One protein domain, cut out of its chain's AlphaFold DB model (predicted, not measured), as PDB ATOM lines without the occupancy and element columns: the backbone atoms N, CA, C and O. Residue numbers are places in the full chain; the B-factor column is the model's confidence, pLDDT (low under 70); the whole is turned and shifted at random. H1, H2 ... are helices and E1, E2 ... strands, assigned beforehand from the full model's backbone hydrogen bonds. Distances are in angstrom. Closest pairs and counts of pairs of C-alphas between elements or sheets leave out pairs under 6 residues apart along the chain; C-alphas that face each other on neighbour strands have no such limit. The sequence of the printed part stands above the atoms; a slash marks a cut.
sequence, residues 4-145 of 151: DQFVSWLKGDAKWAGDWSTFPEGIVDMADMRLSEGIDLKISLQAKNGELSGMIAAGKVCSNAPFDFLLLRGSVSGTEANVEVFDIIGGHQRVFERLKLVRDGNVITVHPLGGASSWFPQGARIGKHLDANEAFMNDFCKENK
ATOM      1  N   ASP A   4      23.386   3.120 -33.626       59.81
ATOM      2  CA  ASP A   4      24.574   3.356 -34.456       59.81
ATOM      3  C   ASP A   4      25.319   4.637 -34.065       59.81
ATOM      4  O   ASP A   4      26.549   4.670 -34.059       59.81
ATOM      5  N   GLN A   5      24.582   5.682 -33.668       58.19
ATOM      6  CA  GLN A   5      25.171   6.910 -33.125       58.19
ATOM      7  C   GLN A   5      25.881   6.642 -31.792       58.19
ATOM      8  O   GLN A   5      26.989   7.131 -31.593       58.19
ATOM      9  N   PHE A   6      25.291   5.821 -30.915       57.66
ATOM     10  CA  PHE A   6      25.900   5.422 -29.644       57.66
ATOM     11  C   PHE A   6      27.173   4.592 -29.839       57.66
ATOM     12  O   PHE A   6      28.199   4.888 -29.237       57.66
ATOM     13  N   VAL A   7      27.140   3.573 -30.703       59.38
ATOM     14  CA  VAL A   7      28.297   2.704 -30.967       59.38
ATOM     15  C   VAL A   7      29.419   3.471 -31.668       59.38
ATOM     16  O   VAL A   7      30.589   3.264 -31.351       59.38
ATOM     17  N   SER A   8      29.087   4.363 -32.605       56.50
ATOM     18  CA  SER A   8      30.069   5.222 -33.276       56.50
ATOM     19  C   SER A   8      30.724   6.207 -32.307       56.50
ATOM     20  O   SER A   8      31.939   6.387 -32.350       56.50
ATOM     21  N   TRP A   9      29.949   6.777 -31.382       56.94
ATOM     22  CA  TRP A   9      30.455   7.617 -30.295       56.94
ATOM     23  C   TRP A   9      31.360   6.824 -29.341       56.94
ATOM     24  O   TRP A   9      32.519   7.186 -29.177       56.94
ATOM     25  N   LEU A  10      30.914   5.659 -28.861       58.12
ATOM     26  CA  LEU A  10      31.687   4.791 -27.964       58.12
ATOM     27  C   LEU A  10      33.019   4.330 -28.596       58.12
ATOM     28  O   LEU A  10      34.059   4.292 -27.941       58.12
ATOM     29  N   LYS A  11      33.008   3.995 -29.897       58.88
ATOM     30  CA  LYS A  11      34.221   3.664 -30.673       58.88
ATOM     31  C   LYS A  11      35.067   4.897 -31.004       58.88
ATOM     32  O   LYS A  11      36.269   4.766 -31.231       58.88
ATOM     33  N   GLY A  12      34.451   6.073 -31.092       61.28
ATOM     34  CA  GLY A  12      35.109   7.358 -31.308       61.28
ATOM     35  C   GLY A  12      35.911   7.795 -30.088       61.28
ATOM     36  O   GLY A  12      37.060   8.203 -30.245       61.28
ATOM     37  N   ASP A  13      35.354   7.609 -28.893       71.88
ATOM     38  CA  ASP A  13      35.992   7.917 -27.611       71.88
ATOM     39  C   ASP A  13      37.311   7.159 -27.448       71.88
ATOM     40  O   ASP A  13      38.343   7.759 -27.167       71.88
ATOM     41  N   ALA A  14      37.323   5.857 -27.751       78.69
ATOM     42  CA  ALA A  14      38.527   5.029 -27.657       78.69
ATOM     43  C   ALA A  14      39.714   5.557 -28.493       78.69
ATOM     44  O   ALA A  14      40.868   5.280 -28.172       78.69
ATOM     45  N   LYS A  15      39.463   6.344 -29.551       88.81
ATOM     46  CA  LYS A  15      40.529   6.926 -30.389       88.81
ATOM     47  C   LYS A  15      41.271   8.072 -29.700       88.81
ATOM     48  O   LYS A  15      42.425   8.319 -30.053       88.81
ATOM     49  N   TRP A  16      40.632   8.743 -28.742       92.50
ATOM     50  CA  TRP A  16      41.227   9.820 -27.947       92.50
ATOM     51  C   TRP A  16      42.194   9.308 -26.884       92.50
ATOM     52  O   TRP A  16      43.138  10.012 -26.537       92.50
ATOM     53  N   ALA A  17      41.982   8.087 -26.392       91.31
ATOM     54  CA  ALA A  17      42.834   7.500 -25.369       91.31
ATOM     55  C   ALA A  17      44.262   7.255 -25.884       91.31
ATOM     56  O   ALA A  17      44.446   6.815 -27.025       91.31
ATOM     57  N   GLY A  18      45.255   7.510 -25.037       90.94
ATOM     58  CA  GLY A  18      46.677   7.309 -25.310       90.94
ATOM     59  C   GLY A  18      47.536   8.512 -24.934       90.94
ATOM     60  O   GLY A  18      47.040   9.505 -24.394       90.94
ATOM     61  N   ASP A  19      48.819   8.402 -25.260       92.50
ATOM     62  CA  ASP A  19      49.835   9.412 -24.989       92.50
ATOM     63  C   ASP A  19      50.124  10.239 -26.243       92.50
ATOM     64  O   ASP A  19      50.211   9.715 -27.356       92.50
ATOM     65  N   TRP A  20      50.257  11.550 -26.064       93.31
ATOM     66  CA  TRP A  20      50.360  12.527 -27.140       93.31
ATOM     67  C   TRP A  20      51.480  13.523 -26.846       93.31
ATOM     68  O   TRP A  20      51.525  14.087 -25.752       93.31
ATOM     69  N   SER A  21      52.366  13.790 -27.806       92.69
ATOM     70  CA  SER A  21      53.422  14.801 -27.644       92.69
ATOM     71  C   SER A  21      53.828  15.473 -28.953       92.69
ATOM     72  O   SER A  21      53.466  15.033 -30.042       92.69
ATOM     73  N   THR A  22      54.600  16.554 -28.858       89.88
ATOM     74  CA  THR A  22      55.255  17.192 -30.015       89.88
ATOM     75  C   THR A  22      56.380  16.346 -30.623       89.88
ATOM     76  O   THR A  22      56.787  16.609 -31.749       89.88
ATOM     77  N   PHE A  23      56.839  15.309 -29.915       85.69
ATOM     78  CA  PHE A  23      57.881  14.384 -30.363       85.69
ATOM     79  C   PHE A  23      57.467  12.926 -30.074       85.69
ATOM     80  O   PHE A  23      57.853  12.367 -29.042       85.69
ATOM     81  N   PRO A  24      56.565  12.349 -30.887       81.00
ATOM     82  CA  PRO A  24      56.084  10.988 -30.701       81.00
ATOM     83  C   PRO A  24      57.114   9.951 -31.155       81.00
ATOM     84  O   PRO A  24      57.653  10.046 -32.253       81.00
ATOM     85  N   GLU A  25      57.378   8.938 -30.332       70.31
ATOM     86  CA  GLU A  25      58.298   7.858 -30.704       70.31
ATOM     87  C   GLU A  25      57.604   6.811 -31.593       70.31
ATOM     88  O   GLU A  25      56.380   6.650 -31.567       70.31
ATOM     89  N   GLY A  26      58.390   6.102 -32.412       65.31
ATOM     90  CA  GLY A  26      57.911   4.967 -33.216       65.31
ATOM     91  C   GLY A  26      57.169   5.321 -34.512       65.31
ATOM     92  O   GLY A  26      56.657   4.427 -35.182       65.31
ATOM     93  N   ILE A  27      57.114   6.598 -34.907       68.25
ATOM     94  CA  ILE A  27      56.435   7.041 -36.133       68.25
ATOM     95  C   ILE A  27      57.452   7.286 -37.254       68.25
ATOM     96  O   ILE A  27      58.336   8.131 -37.132       68.25
ATOM     97  N   VAL A  28      57.291   6.574 -38.372       59.69
ATOM     98  CA  VAL A  28      58.176   6.676 -39.548       59.69
ATOM     99  C   VAL A  28      57.938   7.976 -40.338       59.69
ATOM    100  O   VAL A  28      58.895   8.585 -40.803       59.69
ATOM    101  N   ASP A  29      56.693   8.464 -40.391       69.94
ATOM    102  CA  ASP A  29      56.286   9.634 -41.194       69.94
ATOM    103  C   ASP A  29      55.879  10.852 -40.334       69.94
ATOM    104  O   ASP A  29      54.846  11.486 -40.550       69.94
ATOM    105  N   MET A  30      56.676  11.207 -39.319       73.94
ATOM    106  CA  MET A  30      56.380  12.372 -38.458       73.94
ATOM    107  C   MET A  30      56.332  13.704 -39.223       73.94
ATOM    108  O   MET A  30      55.602  14.616 -38.827       73.94
ATOM    109  N   ALA A  31      57.087  13.818 -40.320       77.19
ATOM    110  CA  ALA A  31      57.149  15.030 -41.137       77.19
ATOM    111  C   ALA A  31      55.773  15.417 -41.714       77.19
ATOM    112  O   ALA A  31      55.411  16.596 -41.730       77.19
ATOM    113  N   ASP A  32      54.961  14.429 -42.096       81.38
ATOM    114  CA  ASP A  32      53.632  14.657 -42.672       81.38
ATOM    115  C   ASP A  32      52.608  15.133 -41.631       81.38
ATOM    116  O   ASP A  32      51.606  15.769 -41.970       81.38
ATOM    117  N   MET A  33      52.870  14.896 -40.343       82.94
ATOM    118  CA  MET A  33      51.980  15.294 -39.247       82.94
ATOM    119  C   MET A  33      52.040  16.793 -38.931       82.94
ATOM    120  O   MET A  33      51.104  17.326 -38.316       82.94
ATOM    121  N   ARG A  34      53.106  17.477 -39.384       87.88
ATOM    122  CA  ARG A  34      53.359  18.911 -39.162       87.88
ATOM    123  C   ARG A  34      53.257  19.286 -37.680       87.88
ATOM    124  O   ARG A  34      52.506  20.189 -37.307       87.88
ATOM    125  N   LEU A  35      53.949  18.526 -36.833       89.94
ATOM    126  CA  LEU A  35      53.966  18.743 -35.386       89.94
ATOM    127  C   LEU A  35      54.643  20.071 -35.040       89.94
ATOM    128  O   LEU A  35      55.452  20.593 -35.804       89.94
ATOM    129  N   SER A  36      54.288  20.639 -33.891       89.56
ATOM    130  CA  SER A  36      54.886  21.899 -33.455       89.56
ATOM    131  C   SER A  36      56.338  21.710 -33.018       89.56
ATOM    132  O   SER A  36      56.613  20.973 -32.075       89.56
ATOM    133  N   GLU A  37      57.249  22.434 -33.662       85.06
ATOM    134  CA  GLU A  37      58.668  22.477 -33.303       85.06
ATOM    135  C   GLU A  37      58.932  23.458 -32.152       85.06
ATOM    136  O   GLU A  37      58.239  24.466 -32.001       85.06
ATOM    137  N   GLY A  38      59.940  23.169 -31.322       82.38
ATOM    138  CA  GLY A  38      60.365  24.051 -30.225       82.38
ATOM    139  C   GLY A  38      59.356  24.204 -29.078       82.38
ATOM    140  O   GLY A  38      59.559  25.040 -28.199       82.38
ATOM    141  N   ILE A  39      58.279  23.410 -29.072       85.38
ATOM    142  CA  ILE A  39      57.262  23.386 -28.020       85.38
ATOM    143  C   ILE A  39      57.349  22.058 -27.272       85.38
ATOM    144  O   ILE A  39      57.236  20.992 -27.869       85.38
ATOM    145  N   ASP A  40      57.473  22.131 -25.950       87.25
ATOM    146  CA  ASP A  40      57.444  20.969 -25.067       87.25
ATOM    147  C   ASP A  40      56.031  20.805 -24.496       87.25
ATOM    148  O   ASP A  40      55.620  21.554 -23.604       87.25
ATOM    149  N   LEU A  41      55.276  19.838 -25.028       92.19
ATOM    150  CA  LEU A  41      53.926  19.509 -24.571       92.19
ATOM    151  C   LEU A  41      53.699  17.995 -24.608       92.19
ATOM    152  O   LEU A  41      53.904  17.357 -25.643       92.19
ATOM    153  N   LYS A  42      53.213  17.448 -23.491       93.50
ATOM    154  CA  LYS A  42      52.732  16.071 -23.360       93.50
ATOM    155  C   LYS A  42      51.325  16.042 -22.778       93.50
ATOM    156  O   LYS A  42      51.025  16.775 -21.835       93.50
ATOM    157  N   ILE A  43      50.478  15.178 -23.327       94.62
ATOM    158  CA  ILE A  43      49.128  14.908 -22.828       94.62
ATOM    159  C   ILE A  43      48.919  13.396 -22.802       94.62
ATOM    160  O   ILE A  43      49.116  12.737 -23.815       94.62
ATOM    161  N   SER A  44      48.488  12.858 -21.666       93.69
ATOM    162  CA  SER A  44      48.000  11.481 -21.559       93.69
ATOM    163  C   SER A  44      46.496  11.518 -21.339       93.69
ATOM    164  O   SER A  44      46.026  12.230 -20.448       93.69
ATOM    165  N   LEU A  45      45.733  10.802 -22.165       94.12
ATOM    166  CA  LEU A  45      44.273  10.806 -22.140       94.12
ATOM    167  C   LEU A  45      43.718   9.401 -21.927       94.12
ATOM    168  O   LEU A  45      44.137   8.427 -22.550       94.12
ATOM    169  N   GLN A  46      42.677   9.332 -21.114       91.94
ATOM    170  CA  GLN A  46      41.729   8.236 -21.043       91.94
ATOM    171  C   GLN A  46      40.372   8.764 -21.494       91.94
ATOM    172  O   GLN A  46      40.009   9.900 -21.186       91.94
ATOM    173  N   ALA A  47      39.628   7.935 -22.215       90.69
ATOM    174  CA  ALA A  47      38.321   8.290 -22.736       90.69
ATOM    175  C   ALA A  47      37.311   7.205 -22.375       90.69
ATOM    176  O   ALA A  47      37.547   6.020 -22.630       90.69
ATOM    177  N   LYS A  48      36.192   7.599 -21.771       86.44
ATOM    178  CA  LYS A  48      35.130   6.675 -21.377       86.44
ATOM    179  C   LYS A  48      33.786   7.382 -21.404       86.44
ATOM    180  O   LYS A  48      33.586   8.339 -20.666       86.44
ATOM    181  N   ASN A  49      32.845   6.853 -22.184       85.19
ATOM    182  CA  ASN A  49      31.475   7.360 -22.265       85.19
ATOM    183  C   ASN A  49      31.418   8.878 -22.539       85.19
ATOM    184  O   ASN A  49      30.718   9.606 -21.839       85.19
ATOM    185  N   GLY A  50      32.169   9.346 -23.536       85.00
ATOM    186  CA  GLY A  50      32.244  10.741 -23.976       85.00
ATOM    187  C   GLY A  50      32.969  11.684 -23.034       85.00
ATOM    188  O   GLY A  50      33.071  12.866 -23.344       85.00
ATOM    189  N   GLU A  51      33.496  11.184 -21.921       91.38
ATOM    190  CA  GLU A  51      34.323  11.952 -21.001       91.38
ATOM    191  C   GLU A  51      35.801  11.656 -21.261       91.38
ATOM    192  O   GLU A  51      36.197  10.509 -21.495       91.38
ATOM    193  N   LEU A  52      36.617  12.703 -21.190       94.12
ATOM    194  CA  LEU A  52      38.068  12.638 -21.131       94.12
ATOM    195  C   LEU A  52      38.529  12.882 -19.704       94.12
ATOM    196  O   LEU A  52      38.070  13.801 -19.027       94.12
ATOM    197  N   SER A  53      39.524  12.113 -19.294       94.94
ATOM    198  CA  SER A  53      40.310  12.359 -18.091       94.94
ATOM    199  C   SER A  53      41.774  12.099 -18.392       94.94
ATOM    200  O   SER A  53      42.081  11.240 -19.216       94.94
ATOM    201  N   GLY A  54      42.688  12.790 -17.730       94.38
ATOM    202  CA  GLY A  54      44.095  12.596 -18.016       94.38
ATOM    203  C   GLY A  54      45.016  13.562 -17.303       94.38
ATOM    204  O   GLY A  54      44.662  14.161 -16.287       94.38
ATOM    205  N   MET A  55      46.206  13.700 -17.871       94.75
ATOM    206  CA  MET A  55      47.268  14.561 -17.369       94.75
ATOM    207  C   MET A  55      47.880  15.353 -18.518       94.75
ATOM    208  O   MET A  55      47.915  14.893 -19.660       94.75
ATOM    209  N   ILE A  56      48.383  16.539 -18.205       94.31
ATOM    210  CA  ILE A  56      49.060  17.425 -19.149       94.31
ATOM    211  C   ILE A  56      50.295  18.027 -18.491       94.31
ATOM    212  O   ILE A  56      50.258  18.458 -17.337       94.31
ATOM    213  N   ALA A  57      51.390  18.076 -19.239       92.50
ATOM    214  CA  ALA A  57      52.620  18.731 -18.830       92.50
ATOM    215  C   ALA A  57      53.198  19.531 -19.996       92.50
ATOM    216  O   ALA A  57      53.189  19.102 -21.148       92.50
ATOM    217  N   ALA A  58      53.726  20.701 -19.668       91.06
ATOM    218  CA  ALA A  58      54.482  21.573 -20.553       91.06
ATOM    219  C   ALA A  58      55.677  22.128 -19.772       91.06
ATOM    220  O   ALA A  58      55.669  22.084 -18.540       91.06
ATOM    221  N   GLY A  59      56.677  22.700 -20.448       87.38
ATOM    222  CA  GLY A  59      57.901  23.171 -19.779       87.38
ATOM    223  C   GLY A  59      57.643  24.067 -18.554       87.38
ATOM    224  O   GLY A  59      58.217  23.857 -17.488       87.38
ATOM    225  N   LYS A  60      56.701  25.018 -18.648       86.81
ATOM    226  CA  LYS A  60      56.320  25.878 -17.511       86.81
ATOM    227  C   LYS A  60      55.497  25.154 -16.445       86.81
ATOM    228  O   LYS A  60      55.645  25.482 -15.272       86.81
ATOM    229  N   VAL A  61      54.681  24.169 -16.814       87.75
ATOM    230  CA  VAL A  61      53.969  23.318 -15.846       87.75
ATOM    231  C   VAL A  61      54.978  22.525 -15.015       87.75
ATOM    232  O   VAL A  61      54.898  22.568 -13.793       87.75
ATOM    233  N   CYS A  62      55.998  21.936 -15.646       87.94
ATOM    234  CA  CYS A  62      57.060  21.201 -14.954       87.94
ATOM    235  C   CYS A  62      57.785  22.036 -13.885       87.94
ATOM    236  O   CYS A  62      58.284  21.485 -12.912       87.94
ATOM    237  N   SER A  63      57.889  23.359 -14.057       84.62
ATOM    238  CA  SER A  63      58.565  24.234 -13.085       84.62
ATOM    239  C   SER A  63      57.657  24.778 -11.979       84.62
ATOM    240  O   SER A  63      58.174  25.248 -10.971       84.62
ATOM    241  N   ASN A  64      56.335  24.795 -12.179       85.69
ATOM    242  CA  ASN A  64      55.413  25.529 -11.303       85.69
ATOM    243  C   ASN A  64      54.302  24.666 -10.687       85.69
ATOM    244  O   ASN A  64      53.707  25.077  -9.691       85.69
ATOM    245  N   ALA A  65      53.985  23.511 -11.275       85.56
ATOM    246  CA  ALA A  65      52.976  22.610 -10.737       85.56
ATOM    247  C   ALA A  65      53.540  21.794  -9.557       85.56
ATOM    248  O   ALA A  65      54.716  21.429  -9.582       85.56
ATOM    249  N   PRO A  66      52.722  21.458  -8.543       82.81
ATOM    250  CA  PRO A  66      53.176  20.688  -7.380       82.81
ATOM    251  C   PRO A  66      53.700  19.283  -7.708       82.81
ATOM    252  O   PRO A  66      54.575  18.780  -7.008       82.81
ATOM    253  N   PHE A  67      53.161  18.658  -8.759       82.88
ATOM    254  CA  PHE A  67      53.472  17.283  -9.164       82.88
ATOM    255  C   PHE A  67      54.039  17.206 -10.581       82.88
ATOM    256  O   PHE A  67      53.951  16.166 -11.220       82.88
ATOM    257  N   ASP A  68      54.594  18.306 -11.095       87.81
ATOM    258  CA  ASP A  68      55.190  18.418 -12.434       87.81
ATOM    259  C   ASP A  68      54.217  18.256 -13.619       87.81
ATOM    260  O   ASP A  68      54.547  18.580 -14.757       87.81
ATOM    261  N   PHE A  69      52.977  17.857 -13.363       91.06
ATOM    262  CA  PHE A  69      51.874  17.840 -14.312       91.06
ATOM    263  C   PHE A  69      50.627  18.467 -13.682       91.06
ATOM    264  O   PHE A  69      50.565  18.714 -12.478       91.06
ATOM    265  N   LEU A  70      49.618  18.712 -14.513       93.75
ATOM    266  CA  LEU A  70      48.276  19.095 -14.087       93.75
ATOM    267  C   LEU A  70      47.268  18.050 -14.563       93.75
ATOM    268  O   LEU A  70      47.502  17.345 -15.549       93.75
ATOM    269  N   LEU A  71      46.145  17.950 -13.861       95.44
ATOM    270  CA  LEU A  71      45.042  17.075 -14.238       95.44
ATOM    271  C   LEU A  71      44.253  17.698 -15.386       95.44
ATOM    272  O   LEU A  71      44.136  18.918 -15.501       95.44
ATOM    273  N   LEU A  72      43.678  16.846 -16.223       95.56
ATOM    274  CA  LEU A  72      42.847  17.233 -17.352       95.56
ATOM    275  C   LEU A  72      41.526  16.474 -17.284       95.56
ATOM    276  O   LEU A  72      41.509  15.269 -17.031       95.56
ATOM    277  N   ARG A  73      40.414  17.171 -17.518       97.06
ATOM    278  CA  ARG A  73      39.091  16.549 -17.685       97.06
ATOM    279  C   ARG A  73      38.261  17.283 -18.724       97.06
ATOM    280  O   ARG A  73      38.444  18.483 -18.897       97.06
ATOM    281  N   GLY A  74      37.310  16.618 -19.358       95.69
ATOM    282  CA  GLY A  74      36.381  17.286 -20.261       95.69
ATOM    283  C   GLY A  74      35.502  16.317 -21.022       95.69
ATOM    284  O   GLY A  74      35.458  15.143 -20.692       95.69
ATOM    285  N   SER A  75      34.844  16.804 -22.068       93.38
ATOM    286  CA  SER A  75      33.933  15.989 -22.877       93.38
ATOM    287  C   SER A  75      34.296  16.017 -24.357       93.38
ATOM    288  O   SER A  75      34.839  17.001 -24.869       93.38
ATOM    289  N   VAL A  76      33.989  14.913 -25.034       90.12
ATOM    290  CA  VAL A  76      34.213  14.685 -26.461       90.12
ATOM    291  C   VAL A  76      32.917  14.864 -27.240       90.12
ATOM    292  O   VAL A  76      31.865  14.334 -26.885       90.12
ATOM    293  N   SER A  77      33.022  15.533 -28.385       87.62
ATOM    294  CA  SER A  77      32.008  15.548 -29.431       87.62
ATOM    295  C   SER A  77      32.664  15.274 -30.786       87.62
ATOM    296  O   SER A  77      33.215  16.161 -31.441       87.62
ATOM    297  N   GLY A  78      32.648  14.005 -31.207       87.25
ATOM    298  CA  GLY A  78      33.234  13.572 -32.476       87.25
ATOM    299  C   GLY A  78      34.753  13.778 -32.534       87.25
ATOM    300  O   GLY A  78      35.517  13.039 -31.910       87.25
ATOM    301  N   THR A  79      35.190  14.751 -33.338       92.75
ATOM    302  CA  THR A  79      36.606  15.125 -33.522       92.75
ATOM    303  C   THR A  79      37.040  16.289 -32.642       92.75
ATOM    304  O   THR A  79      38.203  16.674 -32.691       92.75
ATOM    305  N   GLU A  80      36.150  16.843 -31.824       95.06
ATOM    306  CA  GLU A  80      36.470  17.935 -30.911       95.06
ATOM    307  C   GLU A  80      36.302  17.509 -29.452       95.06
ATOM    308  O   GLU A  80      35.467  16.663 -29.132       95.06
ATOM    309  N   ALA A  81      37.074  18.123 -28.559       95.44
ATOM    310  CA  ALA A  81      36.874  18.019 -27.123       95.44
ATOM    311  C   ALA A  81      37.151  19.360 -26.442       95.44
ATOM    312  O   ALA A  81      38.083  20.070 -26.820       95.44
ATOM    313  N   ASN A  82      36.363  19.693 -25.423       95.88
ATOM    314  CA  ASN A  82      36.620  20.846 -24.560       95.88
ATOM    315  C   ASN A  82      37.050  20.333 -23.192       95.88
ATOM    316  O   ASN A  82      36.335  19.530 -22.588       95.88
ATOM    317  N   VAL A  83      38.208  20.787 -22.717       96.50
ATOM    318  CA  VAL A  83      38.828  20.280 -21.493       96.50
ATOM    319  C   VAL A  83      39.249  21.408 -20.558       96.50
ATOM    320  O   VAL A  83      39.657  22.488 -20.988       96.50
ATOM    321  N   GLU A  84      39.157  21.142 -19.263       97.00
ATOM    322  CA  GLU A  84      39.716  21.959 -18.195       97.00
ATOM    323  C   GLU A  84      41.011  21.320 -17.702       97.00
ATOM    324  O   GLU A  84      41.054  20.121 -17.413       97.00
ATOM    325  N   VAL A  85      42.044  22.144 -17.560       96.12
ATOM    326  CA  VAL A  85      43.303  21.785 -16.917       96.12
ATOM    327  C   VAL A  85      43.291  22.343 -15.505       96.12
ATOM    328  O   VAL A  85      43.090  23.545 -15.313       96.12
ATOM    329  N   PHE A  86      43.468  21.489 -14.505       95.12
ATOM    330  CA  PHE A  86      43.252  21.844 -13.109       95.12
ATOM    331  C   PHE A  86      44.176  21.085 -12.152       95.12
ATOM    332  O   PHE A  86      44.839  20.121 -12.525       95.12
ATOM    333  N   ASP A  87      44.183  21.523 -10.898       94.06
ATOM    334  CA  ASP A  87      44.745  20.781  -9.768       94.06
ATOM    335  C   ASP A  87      43.877  20.988  -8.515       94.06
ATOM    336  O   ASP A  87      42.980  21.840  -8.505       94.06
ATOM    337  N   ILE A  88      44.137  20.224  -7.456       92.31
ATOM    338  CA  ILE A  88      43.503  20.365  -6.143       92.31
ATOM    339  C   ILE A  88      44.522  20.966  -5.171       92.31
ATOM    340  O   ILE A  88      45.424  20.288  -4.688       92.31
ATOM    341  N   ILE A  89      44.353  22.247  -4.840       89.06
ATOM    342  CA  ILE A  89      45.260  22.997  -3.963       89.06
ATOM    343  C   ILE A  89      44.502  23.403  -2.704       89.06
ATOM    344  O   ILE A  89      43.478  24.081  -2.771       89.06
ATOM    345  N   GLY A  90      44.996  22.971  -1.541       90.50
ATOM    346  CA  GLY A  90      44.351  23.255  -0.256       90.50
ATOM    347  C   GLY A  90      42.927  22.695  -0.154       90.50
ATOM    348  O   GLY A  90      42.078  23.314   0.472       90.50
ATOM    349  N   GLY A  91      42.645  21.569  -0.820       91.69
ATOM    350  CA  GLY A  91      41.309  20.961  -0.867       91.69
ATOM    351  C   GLY A  91      40.339  21.613  -1.859       91.69
ATOM    352  O   GLY A  91      39.210  21.147  -1.996       91.69
ATOM    353  N   HIS A  92      40.766  22.649  -2.585       93.00
ATOM    354  CA  HIS A  92      39.944  23.335  -3.576       93.00
ATOM    355  C   HIS A  92      40.454  23.084  -4.989       93.00
ATOM    356  O   HIS A  92      41.653  23.148  -5.262       93.00
ATOM    357  N   GLN A  93      39.523  22.847  -5.910       93.50
ATOM    358  CA  GLN A  93      39.857  22.766  -7.321       93.50
ATOM    359  C   GLN A  93      40.272  24.146  -7.838       93.50
ATOM    360  O   GLN A  93      39.531  25.120  -7.706       93.50
ATOM    361  N   ARG A  94      41.429  24.213  -8.496       92.94
ATOM    362  CA  ARG A  94      41.909  25.398  -9.199       92.94
ATOM    363  C   ARG A  94      42.077  25.080 -10.676       92.94
ATOM    364  O   ARG A  94      42.883  24.231 -11.035       92.94
ATOM    365  N   VAL A  95      41.317  25.767 -11.526       94.06
ATOM    366  CA  VAL A  95      41.459  25.670 -12.986       94.06
ATOM    367  C   VAL A  95      42.589  26.593 -13.430       94.06
ATOM    368  O   VAL A  95      42.597  27.776 -13.088       94.06
ATOM    369  N   PHE A  96      43.537  26.039 -14.176       93.06
ATOM    370  CA  PHE A  96      44.677  26.753 -14.737       93.06
ATOM    371  C   PHE A  96      44.443  27.141 -16.186       93.06
ATOM    372  O   PHE A  96      44.832  28.231 -16.562       93.06
ATOM    373  N   GLU A  97      43.804  26.303 -16.996       94.25
ATOM    374  CA  GLU A  97      43.597  26.594 -18.418       94.25
ATOM    375  C   GLU A  97      42.362  25.867 -18.944       94.25
ATOM    376  O   GLU A  97      41.968  24.824 -18.416       94.25
ATOM    377  N   ARG A  98      41.746  26.414 -19.991       95.62
ATOM    378  CA  ARG A  98      40.725  25.716 -20.773       95.62
ATOM    379  C   ARG A  98      41.240  25.522 -22.181       95.62
ATOM    380  O   ARG A  98      41.720  26.467 -22.797       95.62
ATOM    381  N   LEU A  99      41.115  24.311 -22.704       95.81
ATOM    382  CA  LEU A  99      41.622  23.960 -24.025       95.81
ATOM    383  C   LEU A  99      40.494  23.397 -24.886       95.81
ATOM    384  O   LEU A  99      39.669  22.612 -24.416       95.81
ATOM    385  N   LYS A 100      40.507  23.752 -26.168       96.50
ATOM    386  CA  LYS A 100      39.819  23.014 -27.222       96.50
ATOM    387  C   LYS A 100      40.832  22.105 -27.904       96.50
ATOM    388  O   LYS A 100      41.855  22.569 -28.402       96.50
ATOM    389  N   LEU A 101      40.537  20.815 -27.937       97.12
ATOM    390  CA  LEU A 101      41.310  19.808 -28.648       97.12
ATOM    391  C   LEU A 101      40.575  19.448 -29.937       97.12
ATOM    392  O   LEU A 101      39.373  19.188 -29.910       97.12
ATOM    393  N   VAL A 102      41.290  19.410 -31.057       96.94
ATOM    394  CA  VAL A 102      40.759  18.969 -32.353       96.94
ATOM    395  C   VAL A 102      41.599  17.800 -32.845       96.94
ATOM    396  O   VAL A 102      42.788  17.964 -33.117       96.94
ATOM    397  N   ARG A 103      40.992  16.617 -32.941       94.75
ATOM    398  CA  ARG A 103      41.655  15.382 -33.361       94.75
ATOM    399  C   ARG A 103      41.458  15.136 -34.852       94.75
ATOM    400  O   ARG A 103      40.330  15.034 -35.329       94.75
ATOM    401  N   ASP A 104      42.565  14.919 -35.544       93.81
ATOM    402  CA  ASP A 104      42.629  14.492 -36.937       93.81
ATOM    403  C   ASP A 104      43.557  13.274 -37.039       93.81
ATOM    404  O   ASP A 104      44.772  13.374 -36.878       93.81
ATOM    405  N   GLY A 105      42.969  12.086 -37.204       90.69
ATOM    406  CA  GLY A 105      43.718  10.829 -37.166       90.69
ATOM    407  C   GLY A 105      44.512  10.658 -35.863       90.69
ATOM    408  O   GLY A 105      43.919  10.613 -34.778       90.69
ATOM    409  N   ASN A 106      45.837  10.562 -36.004       91.38
ATOM    410  CA  ASN A 106      46.819  10.421 -34.923       91.38
ATOM    411  C   ASN A 106      47.434  11.761 -34.494       91.38
ATOM    412  O   ASN A 106      48.473  11.775 -33.840       91.38
ATOM    413  N   VAL A 107      46.801  12.881 -34.845       94.12
ATOM    414  CA  VAL A 107      47.236  14.225 -34.469       94.12
ATOM    415  C   VAL A 107      46.142  14.929 -33.675       94.12
ATOM    416  O   VAL A 107      44.961  14.854 -34.017       94.12
ATOM    417  N   ILE A 108      46.532  15.649 -32.627       96.25
ATOM    418  CA  ILE A 108      45.679  16.602 -31.918       96.25
ATOM    419  C   ILE A 108      46.234  18.008 -32.128       96.25
ATOM    420  O   ILE A 108      47.420  18.262 -31.929       96.25
ATOM    421  N   THR A 109      45.355  18.934 -32.500       97.12
ATOM    422  CA  THR A 109      45.623  20.372 -32.422       97.12
ATOM    423  C   THR A 109      45.017  20.914 -31.131       97.12
ATOM    424  O   THR A 109      43.832  20.723 -30.862       97.12
ATOM    425  N   VAL A 110      45.848  21.557 -30.318       96.38
ATOM    426  CA  VAL A 110      45.517  22.133 -29.015       96.38
ATOM    427  C   VAL A 110      45.337  23.635 -29.187       96.38
ATOM    428  O   VAL A 110      46.265  24.322 -29.614       96.38
ATOM    429  N   HIS A 111      44.160  24.143 -28.836       95.06
ATOM    430  CA  HIS A 111      43.830  25.564 -28.858       95.06
ATOM    431  C   HIS A 111      43.503  26.049 -27.442       95.06
ATOM    432  O   HIS A 111      42.539  25.555 -26.852       95.06
ATOM    433  N   PRO A 112      44.247  27.010 -26.879       92.50
ATOM    434  CA  PRO A 112      43.859  27.631 -25.623       92.50
ATOM    435  C   PRO A 112      42.592  28.469 -25.803       92.50
ATOM    436  O   PRO A 112      42.430  29.184 -26.791       92.50
ATOM    437  N   LEU A 113      41.683  28.364 -24.837       89.44
ATOM    438  CA  LEU A 113      40.428  29.114 -24.783       89.44
ATOM    439  C   LEU A 113      40.457  30.211 -23.710       89.44
ATOM    440  O   LEU A 113      39.663  31.146 -23.790       89.44
ATOM    441  N   GLY A 114      41.342  30.110 -22.713       80.19
ATOM    442  CA  GLY A 114      41.518  31.126 -21.680       80.19
ATOM    443  C   GLY A 114      41.836  30.543 -20.302       80.19
ATOM    444  O   GLY A 114      41.222  29.569 -19.855       80.19
ATOM    445  N   GLY A 115      42.760  31.205 -19.603       77.88
ATOM    446  CA  GLY A 115      43.324  30.765 -18.329       77.88
ATOM    447  C   GLY A 115      44.674  31.428 -18.043       77.88
ATOM    448  O   GLY A 115      44.950  32.537 -18.507       77.88
ATOM    449  N   ALA A 116      45.515  30.753 -17.262       67.81
ATOM    450  CA  ALA A 116      46.919  31.058 -17.007       67.81
ATOM    451  C   ALA A 116      47.765  30.791 -18.265       67.81
ATOM    452  O   ALA A 116      48.632  29.915 -18.297       67.81
ATOM    453  N   SER A 117      47.531  31.608 -19.291       66.94
ATOM    454  CA  SER A 117      48.081  31.475 -20.642       66.94
ATOM    455  C   SER A 117      49.611  31.463 -20.718       66.94
ATOM    456  O   SER A 117      50.172  31.071 -21.735       66.94
ATOM    457  N   SER A 118      50.309  31.879 -19.656       79.75
ATOM    458  CA  SER A 118      51.772  31.869 -19.586       79.75
ATOM    459  C   SER A 118      52.373  30.497 -19.264       79.75
ATOM    460  O   SER A 118      53.587  30.331 -19.392       79.75
ATOM    461  N   TRP A 119      51.566  29.522 -18.826       84.62
ATOM    462  CA  TRP A 119      52.038  28.171 -18.481       84.62
ATOM    463  C   TRP A 119      51.892  27.169 -19.630       84.62
ATOM    464  O   TRP A 119      52.521  26.109 -19.603       84.62
ATOM    465  N   PHE A 120      51.104  27.515 -20.646       87.06
ATOM    466  CA  PHE A 120      50.801  26.667 -21.792       87.06
ATOM    467  C   PHE A 120      51.199  27.365 -23.099       87.06
ATOM    468  O   PHE A 120      51.198  28.596 -23.171       87.06
ATOM    469  N   PRO A 121      51.549  26.609 -24.152       85.81
ATOM    470  CA  PRO A 121      51.759  27.195 -25.468       85.81
ATOM    471  C   PRO A 121      50.463  27.828 -26.005       85.81
ATOM    472  O   PRO A 121      49.364  27.355 -25.723       85.81
ATOM    473  N   GLN A 122      50.593  28.866 -26.841       88.00
ATOM    474  CA  GLN A 122      49.451  29.553 -27.479       88.00
ATOM    475  C   GLN A 122      48.726  28.697 -28.538       88.00
ATOM    476  O   GLN A 122      47.701  29.086 -29.089       88.00
ATOM    477  N   GLY A 123      49.272  27.521 -28.819       91.12
ATOM    478  CA  GLY A 123      48.722  26.494 -29.682       91.12
ATOM    479  C   GLY A 123      49.792  25.439 -29.919       91.12
ATOM    480  O   GLY A 123      50.983  25.752 -29.903       91.12
ATOM    481  N   ALA A 124      49.386  24.189 -30.102       94.31
ATOM    482  CA  ALA A 124      50.325  23.111 -30.386       94.31
ATOM    483  C   ALA A 124      49.676  22.027 -31.240       94.31
ATOM    484  O   ALA A 124      48.476  21.780 -31.139       94.31
ATOM    485  N   ARG A 125      50.481  21.355 -32.056       95.50
ATOM    486  CA  ARG A 125      50.083  20.178 -32.821       95.50
ATOM    487  C   ARG A 125      50.936  19.002 -32.352       95.50
ATOM    488  O   ARG A 125      52.159  19.052 -32.456       95.50
ATOM    489  N   ILE A 126      50.282  17.999 -31.771       94.69
ATOM    490  CA  ILE A 126      50.904  16.853 -31.092       94.69
ATOM    491  C   ILE A 126      50.466  15.540 -31.740       94.69
ATOM    492  O   ILE A 126      49.319  15.415 -32.168       94.69
ATOM    493  N   GLY A 127      51.373  14.571 -31.819       93.12
ATOM    494  CA  GLY A 127      51.136  13.248 -32.388       93.12
ATOM    495  C   GLY A 127      50.956  12.176 -31.315       93.12
ATOM    496  O   GLY A 127      51.455  12.317 -30.198       93.12
ATOM    497  N   LYS A 128      50.225  11.114 -31.659       92.06
ATOM    498  CA  LYS A 128      49.963   9.962 -30.789       92.06
ATOM    499  C   LYS A 128      51.152   9.005 -30.759       92.06
ATOM    500  O   LYS A 128      51.603   8.587 -31.818       92.06
ATOM    501  N   HIS A 129      51.591   8.591 -29.576       88.19
ATOM    502  CA  HIS A 129      52.564   7.504 -29.427       88.19
ATOM    503  C   HIS A 129      51.928   6.164 -29.802       88.19
ATOM    504  O   HIS A 129      50.757   5.915 -29.499       88.19
ATOM    505  N   LEU A 130      52.692   5.309 -30.484       79.50
ATOM    506  CA  LEU A 130      52.249   3.953 -30.829       79.50
ATOM    507  C   LEU A 130      52.498   2.958 -29.689       79.50
ATOM    508  O   LEU A 130      51.726   2.011 -29.538       79.50
ATOM    509  N   ASP A 131      53.510   3.225 -28.864       69.94
ATOM    510  CA  ASP A 131      53.874   2.407 -27.716       69.94
ATOM    511  C   ASP A 131      53.362   3.038 -26.417       69.94
ATOM    512  O   ASP A 131      53.484   4.243 -26.193       69.94
ATOM    513  N   ALA A 132      52.770   2.215 -25.552       59.19
ATOM    514  CA  ALA A 132      52.355   2.646 -24.223       59.19
ATOM    515  C   ALA A 132      53.581   2.714 -23.305       59.19
ATOM    516  O   ALA A 132      54.289   1.719 -23.145       59.19
ATOM    517  N   ASN A 133      53.811   3.865 -22.674       64.38
ATOM    518  CA  ASN A 133      54.912   4.042 -21.735       64.38
ATOM    519  C   ASN A 133      54.374   4.512 -20.377       64.38
ATOM    520  O   ASN A 133      53.962   5.658 -20.219       64.38
ATOM    521  N   GLU A 134      54.421   3.644 -19.365       55.38
ATOM    522  CA  GLU A 134      53.971   3.978 -18.003       55.38
ATOM    523  C   GLU A 134      54.756   5.150 -17.375       55.38
ATOM    524  O   GLU A 134      54.253   5.824 -16.476       55.38
ATOM    525  N   ALA A 135      55.964   5.450 -17.868       62.62
ATOM    526  CA  ALA A 135      56.789   6.578 -17.436       62.62
ATOM    527  C   ALA A 135      56.617   7.848 -18.294       62.62
ATOM    528  O   ALA A 135      57.309   8.841 -18.048       62.62
ATOM    529  N   PHE A 136      55.684   7.864 -19.257       72.88
ATOM    530  CA  PHE A 136      55.523   8.926 -20.260       72.88
ATOM    531  C   PHE A 136      55.544  10.353 -19.683       72.88
ATOM    532  O   PHE A 136      56.178  11.250 -20.255       72.88
ATOM    533  N   MET A 137      54.884  10.547 -18.535       75.69
ATOM    534  CA  MET A 137      54.807  11.829 -17.827       75.69
ATOM    535  C   MET A 137      55.984  12.071 -16.868       75.69
ATOM    536  O   MET A 137      56.421  13.211 -16.721       75.69
ATOM    537  N   ASN A 138      56.514  11.022 -16.233       67.88
ATOM    538  CA  ASN A 138      57.481  11.136 -15.135       67.88
ATOM    539  C   ASN A 138      58.876  11.580 -15.593       67.88
ATOM    540  O   ASN A 138      59.577  12.259 -14.840       67.88
ATOM    541  N   ASP A 139      59.292  11.214 -16.805       73.25
ATOM    542  CA  ASP A 139      60.634  11.553 -17.299       73.25
ATOM    543  C   ASP A 139      60.674  12.902 -18.025       73.25
ATOM    544  O   ASP A 139      61.663  13.631 -17.945       73.25
ATOM    545  N   PHE A 140      59.543  13.326 -18.593       79.12
ATOM    546  CA  PHE A 140      59.426  14.588 -19.323       79.12
ATOM    547  C   PHE A 140      59.842  15.811 -18.507       79.12
ATOM    548  O   PHE A 140      60.585  16.667 -18.989       79.12
ATOM    549  N   CYS A 141      59.384  15.910 -17.260       79.56
ATOM    550  CA  CYS A 141      59.717  17.064 -16.437       79.56
ATOM    551  C   CYS A 141      61.110  16.989 -15.819       79.56
ATOM    552  O   CYS A 141      61.671  18.036 -15.514       79.56
ATOM    553  N   LYS A 142      61.717  15.804 -15.694       78.50
ATOM    554  CA  LYS A 142      63.136  15.703 -15.317       78.50
ATOM    555  C   LYS A 142      64.018  16.309 -16.405       78.50
ATOM    556  O   LYS A 142      64.899  17.105 -16.100       78.50
ATOM    557  N   GLU A 143      63.722  16.002 -17.665       71.62
ATOM    558  CA  GLU A 143      64.425  16.544 -18.833       71.62
ATOM    559  C   GLU A 143      64.186  18.051 -19.007       71.62
ATOM    560  O   GLU A 143      65.116  18.797 -19.302       71.62
ATOM    561  N   ASN A 144      62.959  18.524 -18.757       67.88
ATOM    562  CA  ASN A 144      62.588  19.938 -18.906       67.88
ATOM    563  C   ASN A 144      62.947  20.830 -17.702       67.88
ATOM    564  O   ASN A 144      62.865  22.055 -17.802       67.88
ATOM    565  N   LYS A 145      63.344  20.250 -16.562       63.91
ATOM    566  CA  LYS A 145      63.885  20.987 -15.402       63.91
ATOM    567  C   LYS A 145      65.388  21.243 -15.504       63.91
ATOM    568  O   LYS A 145      65.904  22.091 -14.776       63.91
TER     569      LYS A 145
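What this domain is: This is residues 4 to 145 of the 151 residues of an uncharacterized protein of Tepidimonas charontis (UniProt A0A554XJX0). This is a closed barrel of eight antiparallel strands, E1 to E8, which follow each other round the ring in the order in which the chain makes them, with E8 closing back on E1. Short helices lie round it: H1 reaches away from one end, where its residues 9 to 13 come near E2 and E4; H3 and H4 sit together near the other end; and H2 lies outside, beside E7 and E8. The hairpin of E5 and E6 is long, and E6 bends by 56 degrees at residue 96. The 142 printed residues hold, in chain order, H1 E1 H2 E2 E3 H3 E4 E5 E6 E7 E8 H4, and the class is mixed, helices and strands. The whole is compact and rounded, with a radius of gyration of the C-alphas of 14.6 A and spans of 44 by 37 by 27 A.

How they stand to each other: Begin in the barrel with E2, residues 41 to 48, and E3, residues 51 to 58, an antiparallel hairpin in which N 44 and O 55 are 2.9 A apart. On the other side of E2 lies E1, residues 18 to 21, with N 20 and O 43 at 2.8 A. On the other side of E3 lies E4, residues 70 to 77, with N 54 and O 72 at 2.8 A. E4 opens a meander, each strand the antiparallel neighbour of the one before, that runs on through E5, residues 80 to 89, E6, residues 92 to 104, E7, residues 107 to 115, and E8, residues 124 to 128. Look along it for N 84 and O 73 at 2.8 A, N 83 and O 99 at 2.9 A, N 111 and O 100 at 2.8 A, and N 108 and O 126 at 2.8 A. E8 is staggered: it pairs with E7 over residues 124 to 127 and with E1 over residues 127 to 128, where N 127 and O 21, at 2.8 A, help you find the closure. Outward from the ring, H1, residues 4 to 13, is on the barrel at the sheet's level; its closest C-alpha pair with E2 is Asp 13 and Ala 47, 5.4 A. H2, residues 30 to 33, lies outside the barrel at a height over the sheet of 9.1 A, only just over none of the strands, as 2 of its C-alphas fall on E7 and 2 on E8; its closest C-alphas to E7 are those of Met 33 and Val 107, 6.8 A. H3, residues 59 to 64, also lies outside, at a height of 8.3 A, only just over none, with 2 C-alphas falling on E3. It touches H4, residues 140 to 145, at a steep tilt of 69.6 degrees, only just short of about perpendicular, the same way; the closest C-alphas are those of Cys 62 and Cys 141, 5.1 A. H1 and H2 are apart. In H1, H3 and H4 every O i to N i+4 pair is within hydrogen-bond range, while H2 is too short for one.

Where its parts are: Find C-alpha 4 at (24.574, 3.356, -34.456); from there H1 runs 14.1 A to C-alpha 13. E6, the longest strand, starts at C-alpha 92 at (39.944, 23.335, -3.576) and runs 34.6 A. E5 spans 28.8 A, E7 23.4 A, E2 23.0 A, E4 22.6 A and E3 22.3 A, while E8 spans 13.2 A and E1 10.3 A. H3 is 9.1 A long, H2 is 5.3 A, and H4 runs 8.7 A to C-alpha 145 at (63.885, 20.987, -15.402).

The domain as a whole: The two C-alphas farthest apart are those of Asp 4 and Lys 145, 47.1 A. The printed part has no cut, and its one long link joins E8 to H4 over 11 residues. Mean pLDDT of the printed part is 84.9; look for values under 70 at 23 residues, among them 4 to 12, 26 to 29 and 131 to 135.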